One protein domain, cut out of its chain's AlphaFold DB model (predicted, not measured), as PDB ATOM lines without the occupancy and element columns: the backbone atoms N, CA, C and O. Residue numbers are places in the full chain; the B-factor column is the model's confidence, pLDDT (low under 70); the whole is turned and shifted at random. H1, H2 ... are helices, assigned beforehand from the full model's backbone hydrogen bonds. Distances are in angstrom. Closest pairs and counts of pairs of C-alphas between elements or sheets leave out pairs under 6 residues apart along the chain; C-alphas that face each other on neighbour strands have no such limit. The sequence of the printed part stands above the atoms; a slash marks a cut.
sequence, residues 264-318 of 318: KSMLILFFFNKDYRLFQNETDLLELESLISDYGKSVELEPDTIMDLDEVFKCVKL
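This is residues 264 to 318 of the 318 residues of an uncharacterized protein of Candida parapsilosis (strain CDC 317 / ATCC MYA-4646) (UniProt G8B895). Five short helices form a small cluster: H3 and H5 lie at opposite ends, with H1 and H4 on opposite sides between them. H2 lies beside the start of H3, where residues 278 to 283 stick out. The printed part has 55 residues, of which 33 are in the five named helices, H1 to H5 in order along the chain, with no named strand; the class is all helix, and the whole is compact, with a radius of gyration of the C-alphas of 10.4 A and spans of 29 by 24 by 19 A.

H1, residues 264 to 271, begins at C-alpha 264 (35.727, 20.921, 91.599) and is 10.5 A long. H2 is residues 276 to 279. H3, residues 282 to 291, is 14.7 A long. H4 is residues 294 to 298. H5, residues 309 to 314, is 9.1 A long and ends at C-alpha 314 (40.453, 18.683, 79.859).

H1 touches H5 at a steep tilt of 63 degrees, opposite ways; their closest C-alphas, Phe 271 and Val 312, are 5.7 A apart. H2 and H3 only just touch, with 3 pairs of C-alphas within 8 A, and only at the corner; the closest are Arg 277 and Leu 285, 6.7 A. H4 is close to H5 but not clearly touching, the closest C-alphas, Tyr 295 and Lys 314, being 6.6 A apart. H3 and H5 are apart. Every O i to N i+4 pair is within hydrogen-bond range in H1 and H4, 5 of 6 in H3 and 0 of 2 in H5, which has 2 of 3 O i to N i+3 pairs; H2 is too short for an i+4 pair.

The C-alphas farthest apart, Thr 283 and Asp 308, are 29.0 A apart. The printed part has no cut, no link is long, and no printed residue is under 70 in pLDDT.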
ATOM      1  N   LYS A 264      36.480  22.189  91.495       95.81
ATOM      2  CA  LYS A 264      35.727  20.921  91.599       95.81
ATOM      3  C   LYS A 264      34.285  21.089  91.145       95.81
ATOM      4  O   LYS A 264      33.797  20.258  90.387       95.81
ATOM      5  N   SER A 265      33.624  22.168  91.563       96.88
ATOM      6  CA  SER A 265      32.266  22.482  91.111       96.88
ATOM      7  C   SER A 265      32.197  22.589  89.588       96.88
ATOM      8  O   SER A 265      31.268  22.058  88.987       96.88
ATOM      9  N   MET A 266      33.214  23.174  88.950       97.75
ATOM     10  CA  MET A 266      33.304  23.215  87.489       97.75
ATOM     11  C   MET A 266      33.440  21.829  86.855       97.75
ATOM     12  O   MET A 266      32.730  21.555  85.890       97.75
ATOM     13  N   LEU A 267      34.274  20.933  87.402       97.75
ATOM     14  CA  LEU A 267      34.331  19.539  86.930       97.75
ATOM     15  C   LEU A 267      32.953  18.865  86.998       97.75
ATOM     16  O   LEU A 267      32.582  18.142  86.080       97.75
ATOM     17  N   ILE A 268      32.190  19.109  88.067       97.75
ATOM     18  CA  ILE A 268      30.846  18.540  88.243       97.75
ATOM     19  C   ILE A 268      29.887  19.078  87.175       97.75
ATOM     20  O   ILE A 268      29.133  18.302  86.590       97.75
ATOM     21  N   LEU A 269      29.925  20.384  86.883       97.19
ATOM     22  CA  LEU A 269      29.102  20.970  85.821       97.19
ATOM     23  C   LEU A 269      29.430  20.356  84.455       97.19
ATOM     24  O   LEU A 269      28.514  19.905  83.771       97.19
ATOM     25  N   PHE A 270      30.714  20.263  84.093       98.12
ATOM     26  CA  PHE A 270      31.130  19.645  82.829       98.12
ATOM     27  C   PHE A 270      30.766  18.162  82.751       98.12
ATOM     28  O   PHE A 270      30.265  17.718  81.724       98.12
ATOM     29  N   PHE A 271      30.930  17.407  83.840       98.06
ATOM     30  CA  PHE A 271      30.556  15.991  83.884       98.06
ATOM     31  C   PHE A 271      29.081  15.750  83.544       98.06
ATOM     32  O   PHE A 271      28.763  14.761  82.892       98.06
ATOM     33  N   PHE A 272      28.194  16.668  83.931       97.12
ATOM     34  CA  PHE A 272      26.763  16.622  83.610       97.12
ATOM     35  C   PHE A 272      26.364  17.465  82.393       97.12
ATOM     36  O   PHE A 272      25.181  17.795  82.252       97.12
ATOM     37  N   ASN A 273      27.333  17.865  81.561       96.75
ATOM     38  CA  ASN A 273      27.122  18.713  80.390       96.75
ATOM     39  C   ASN A 273      26.292  19.976  80.701       96.75
ATOM     40  O   ASN A 273      25.409  20.382  79.943       96.75
ATOM     41  N   LYS A 274      26.523  20.588  81.870       96.12
ATOM     42  CA  LYS A 274      25.822  21.802  82.296       96.12
ATOM     43  C   LYS A 274      26.579  23.038  81.855       96.12
ATOM     44  O   LYS A 274      27.746  23.227  82.189       96.12
ATOM     45  N   ASP A 275      25.867  23.899  81.139       95.50
ATOM     46  CA  ASP A 275      26.417  25.149  80.646       95.50
ATOM     47  C   ASP A 275      26.496  26.194  81.763       95.50
ATOM     48  O   ASP A 275      25.489  26.770  82.182       95.50
ATOM     49  N   TYR A 276      27.715  26.455  82.239       95.56
ATOM     50  CA  TYR A 276      27.976  27.481  83.247       95.56
ATOM     51  C   TYR A 276      27.658  28.897  82.739       95.56
ATOM     52  O   TYR A 276      27.392  29.789  83.542       95.56
ATOM     53  N   ARG A 277      27.623  29.132  81.419       95.25
ATOM     54  CA  ARG A 277      27.316  30.448  80.831       95.25
ATOM     55  C   ARG A 277      25.889  30.902  81.150       95.25
ATOM     56  O   ARG A 277      25.595  32.096  81.131       95.25
ATOM     57  N   LEU A 278      25.020  29.965  81.536       96.00
ATOM     58  CA  LEU A 278      23.657  30.239  81.990       96.00
ATOM     59  C   LEU A 278      23.580  30.983  83.333       96.00
ATOM     60  O   LEU A 278      22.494  31.439  83.682       96.00
ATOM     61  N   PHE A 279      24.689  31.170  84.063       94.62
ATOM     62  CA  PHE A 279      24.708  32.080  85.215       94.62
ATOM     63  C   PHE A 279      24.450  33.544  84.824       94.62
ATOM     64  O   PHE A 279      23.952  34.300  85.652       94.62
ATOM     65  N   GLN A 280      24.753  33.944  83.579       93.75
ATOM     66  CA  GLN A 280      24.438  35.262  82.991       93.75
ATOM     67  C   GLN A 280      24.965  36.499  83.751       93.75
ATOM     68  O   GLN A 280      24.669  37.630  83.370       93.75
ATOM     69  N   ASN A 281      25.775  36.314  84.791       97.31
ATOM     70  CA  ASN A 281      26.442  37.382  85.522       97.31
ATOM     71  C   ASN A 281      27.884  37.520  85.027       97.31
ATOM     72  O   ASN A 281      28.680  36.598  85.180       97.31
ATOM     73  N   GLU A 282      28.237  38.668  84.446       96.94
ATOM     74  CA  GLU A 282      29.560  38.880  83.838       96.94
ATOM     75  C   GLU A 282      30.718  38.683  84.825       96.94
ATOM     76  O   GLU A 282      31.727  38.075  84.473       96.94
ATOM     77  N   THR A 283      30.570  39.150  86.067       97.00
ATOM     78  CA  THR A 283      31.605  39.008  87.102       97.00
ATOM     79  C   THR A 283      31.819  37.542  87.463       97.00
ATOM     80  O   THR A 283      32.962  37.088  87.528       97.00
ATOM     81  N   ASP A 284      30.729  36.795  87.646       96.25
ATOM     82  CA  ASP A 284      30.795  35.366  87.949       96.25
ATOM     83  C   ASP A 284      31.413  34.604  86.771       96.25
ATOM     84  O   ASP A 284      32.316  33.792  86.961       96.25
ATOM     85  N   LEU A 285      31.001  34.908  85.536       97.00
ATOM     86  CA  LEU A 285      31.535  34.266  84.333       97.00
ATOM     87  C   LEU A 285      33.034  34.512  84.161       97.00
ATOM     88  O   LEU A 285      33.764  33.563  83.884       97.00
ATOM     89  N   LEU A 286      33.515  35.739  84.377       96.88
ATOM     90  CA  LEU A 286      34.946  36.053  84.327       96.88
ATOM     91  C   LEU A 286      35.746  35.248  85.361       96.88
ATOM     92  O   LEU A 286      36.837  34.758  85.053       96.88
ATOM     93  N   GLU A 287      35.211  35.078  86.573       95.94
ATOM     94  CA  GLU A 287      35.842  34.245  87.597       95.94
ATOM     95  C   GLU A 287      35.867  32.768  87.187       95.94
ATOM     96  O   GLU A 287      36.931  32.144  87.225       95.94
ATOM     97  N   LEU A 288      34.732  32.205  86.765       96.62
ATOM     98  CA  LEU A 288      34.653  30.802  86.352       96.62
ATOM     99  C   LEU A 288      35.592  30.530  85.175       96.62
ATOM    100  O   LEU A 288      36.386  29.593  85.213       96.62
ATOM    101  N   GLU A 289      35.602  31.404  84.173       96.50
ATOM    102  CA  GLU A 289      36.480  31.305  83.009       96.50
ATOM    103  C   GLU A 289      37.972  31.415  83.327       96.50
ATOM    104  O   GLU A 289      38.812  30.963  82.539       96.50
ATOM    105  N   SER A 290      38.333  31.978  84.481       95.31
ATOM    106  CA  SER A 290      39.717  31.956  84.950       95.31
ATOM    107  C   SER A 290      40.187  30.533  85.293       95.31
ATOM    108  O   SER A 290      41.381  30.254  85.169       95.31
ATOM    109  N   LEU A 291      39.258  29.624  85.624       96.19
ATOM    110  CA  LEU A 291      39.497  28.227  86.009       96.19
ATOM    111  C   LEU A 291      39.333  27.225  84.850       96.19
ATOM    112  O   LEU A 291      39.797  26.089  84.954       96.19
ATOM    113  N   ILE A 292      38.680  27.632  83.760       97.19
ATOM    114  CA  ILE A 292      38.298  26.779  82.620       97.19
ATOM    115  C   ILE A 292      39.360  26.856  81.519       97.19
ATOM    116  O   ILE A 292      39.870  27.936  81.219       97.19
ATOM    117  N   SER A 293      39.722  25.720  80.926       97.56
ATOM    118  CA  SER A 293      40.681  25.668  79.814       97.56
ATOM    119  C   SER A 293      40.071  26.199  78.511       97.56
ATOM    120  O   SER A 293      38.854  26.326  78.389       97.56
ATOM    121  N   ASP A 294      40.892  26.445  77.489       97.69
ATOM    122  CA  ASP A 294      40.365  26.823  76.169       97.69
ATOM    123  C   ASP A 294      39.461  25.725  75.583       97.69
ATOM    124  O   ASP A 294      38.421  26.028  74.999       97.69
ATOM    125  N   TYR A 295      39.791  24.449  75.833       97.69
ATOM    126  CA  TYR A 295      38.933  23.317  75.475       97.69
ATOM    127  C   TYR A 295      37.558  23.436  76.137       97.69
ATOM    128  O   TYR A 295      36.551  23.454  75.435       97.69
ATOM    129  N   GLY A 296      37.507  23.612  77.463       97.38
ATOM    130  CA  GLY A 296      36.252  23.697  78.218       97.38
ATOM    131  C   GLY A 296      35.383  24.904  77.858       97.38
ATOM    132  O   GLY A 296      34.167  24.845  78.010       97.38
ATOM    133  N   LYS A 297      35.971  25.988  77.339       96.69
ATOM    134  CA  LYS A 297      35.210  27.130  76.800       96.69
ATOM    135  C   LYS A 297      34.559  26.826  75.449       96.69
ATOM    136  O   LYS A 297      33.529  27.412  75.119       96.69
ATOM    137  N   SER A 298      35.188  25.951  74.665       96.38
ATOM    138  CA  SER A 298      34.801  25.635  73.284       96.38
ATOM    139  C   SER A 298      33.999  24.344  73.125       96.38
ATOM    140  O   SER A 298      33.377  24.162  72.082       96.38
ATOM    141  N   VAL A 299      34.024  23.458  74.125       96.75
ATOM    142  CA  VAL A 299      33.371  22.147  74.060       96.75
ATOM    143  C   VAL A 299      31.863  22.300  73.855       96.75
ATOM    144  O   VAL A 299      31.207  23.136  74.486       96.75
ATOM    145  N   GLU A 300      31.315  21.498  72.946       95.56
ATOM    146  CA  GLU A 300      29.876  21.401  72.740       95.56
ATOM    147  C   GLU A 300      29.295  20.497  73.828       95.56
ATOM    148  O   GLU A 300      29.702  19.349  73.984       95.56
ATOM    149  N   LEU A 301      28.391  21.046  74.638       96.12
ATOM    150  CA  LEU A 301      27.789  20.323  75.752       96.12
ATOM    151  C   LEU A 301      26.542  19.600  75.262       96.12
ATOM    152  O   LEU A 301      25.656  20.230  74.686       96.12
ATOM    153  N   GLU A 302      26.449  18.305  75.551       94.31
ATOM    154  CA  GLU A 302      25.308  17.466  75.182       94.31
ATOM    155  C   GLU A 302      24.339  17.321  76.367       94.31
ATOM    156  O   GLU A 302      24.631  16.576  77.310       94.31
ATOM    157  N   PRO A 303      23.181  18.011  76.377       89.25
ATOM    158  CA  PRO A 303      22.252  17.942  77.498       89.25
ATOM    159  C   PRO A 303      21.784  16.510  77.775       89.25
ATOM    160  O   PRO A 303      21.619  15.704  76.865       89.25
ATOM    161  N   ASP A 304      21.539  16.219  79.052       85.69
ATOM    162  CA  ASP A 304      21.008  14.940  79.545       85.69
ATOM    163  C   ASP A 304      21.912  13.709  79.330       85.69
ATOM    164  O   ASP A 304      21.489  12.582  79.584       85.69
ATOM    165  N   THR A 305      23.179  13.923  78.971       91.94
ATOM    166  CA  THR A 305      24.228  12.892  78.942       91.94
ATOM    167  C   THR A 305      25.304  13.160  80.001       91.94
ATOM    168  O   THR A 305      25.345  14.233  80.616       91.94
ATOM    169  N   ILE A 306      26.190  12.184  80.218       94.88
ATOM    170  CA  ILE A 306      27.373  12.338  81.074       94.88
ATOM    171  C   ILE A 306      28.657  12.326  80.242       94.88
ATOM    172  O   ILE A 306      28.889  11.417  79.448       94.88
ATOM    173  N   MET A 307      29.523  13.307  80.468       96.94
ATOM    174  CA  MET A 307      30.804  13.430  79.768       96.94
ATOM    175  C   MET A 307      31.793  12.339  80.216       96.94
ATOM    176  O   MET A 307      31.718  11.801  81.330       96.94
ATOM    177  N   ASP A 308      32.731  11.961  79.348       95.94
ATOM    178  CA  ASP A 308      33.790  11.007  79.684       95.94
ATOM    179  C   ASP A 308      34.822  11.561  80.662       95.94
ATOM    180  O   ASP A 308      35.178  12.733  80.625       95.94
ATOM    181  N   LEU A 309      35.314  10.699  81.564       96.12
ATOM    182  CA  LEU A 309      36.181  11.117  82.673       96.12
ATOM    183  C   LEU A 309      37.433  11.846  82.171       96.12
ATOM    184  O   LEU A 309      37.761  12.912  82.682       96.12
ATOM    185  N   ASP A 310      38.098  11.317  81.144       94.19
ATOM    186  CA  ASP A 310      39.292  11.946  80.568       94.19
ATOM    187  C   ASP A 310      38.983  13.290  79.896       94.19
ATOM    188  O   ASP A 310      39.841  14.171  79.840       94.19
ATOM    189  N   GLU A 311      37.770  13.457  79.372       96.62
ATOM    190  CA  GLU A 311      37.334  14.681  78.711       96.62
ATOM    191  C   GLU A 311      36.996  15.782  79.720       96.62
ATOM    192  O   GLU A 311      37.479  16.903  79.579       96.62
ATOM    193  N   VAL A 312      36.287  15.449  80.802       97.38
ATOM    194  CA  VAL A 312      35.917  16.395  81.871       97.38
ATOM    195  C   VAL A 312      37.138  17.120  82.431       97.38
ATOM    196  O   VAL A 312      37.108  18.327  82.665       97.38
ATOM    197  N   PHE A 313      38.237  16.394  82.629       96.44
ATOM    198  CA  PHE A 313      39.465  16.967  83.173       96.44
ATOM    199  C   PHE A 313      40.195  17.871  82.172       96.44
ATOM    200  O   PHE A 313      40.911  18.772  82.600       96.44
ATOM    201  N   LYS A 314      39.958  17.726  80.861       97.12
ATOM    202  CA  LYS A 314      40.453  18.683  79.859       97.12
ATOM    203  C   LYS A 314      39.710  20.011  79.918       97.12
ATOM    204  O   LYS A 314      40.259  20.999  79.447       97.12
ATOM    205  N   CYS A 315      38.496  20.061  80.472       97.88
ATOM    206  CA  CYS A 315      37.669  21.272  80.507       97.88
ATOM    207  C   CYS A 315      38.135  22.312  81.538       97.88
ATOM    208  O   CYS A 315      37.794  23.488  81.428       97.88
ATOM    209  N   VAL A 316      38.937  21.926  82.529       96.38
ATOM    210  CA  VAL A 316      39.491  22.853  83.530       96.38
ATOM    211  C   VAL A 316      40.998  23.016  83.334       96.38
ATOM    212  O   VAL A 316      41.663  22.138  82.797       96.38
ATOM    213  N   LYS A 317      41.564  24.147  83.762       94.50
ATOM    214  CA  LYS A 317      43.020  24.366  83.714       94.50
ATOM    215  C   LYS A 317      43.686  23.525  84.791       94.50
ATOM    216  O   LYS A 317      43.490  23.852  85.955       94.50
ATOM    217  N   LEU A 318      44.421  22.470  84.457       87.88
ATOM    218  CA  LEU A 318      45.113  21.608  85.426       87.88
ATOM    219  C   LEU A 318      46.548  22.063  85.667       87.88
ATOM    220  O   LEU A 318      47.237  22.400  84.682       87.88
TER     221      LEU A 318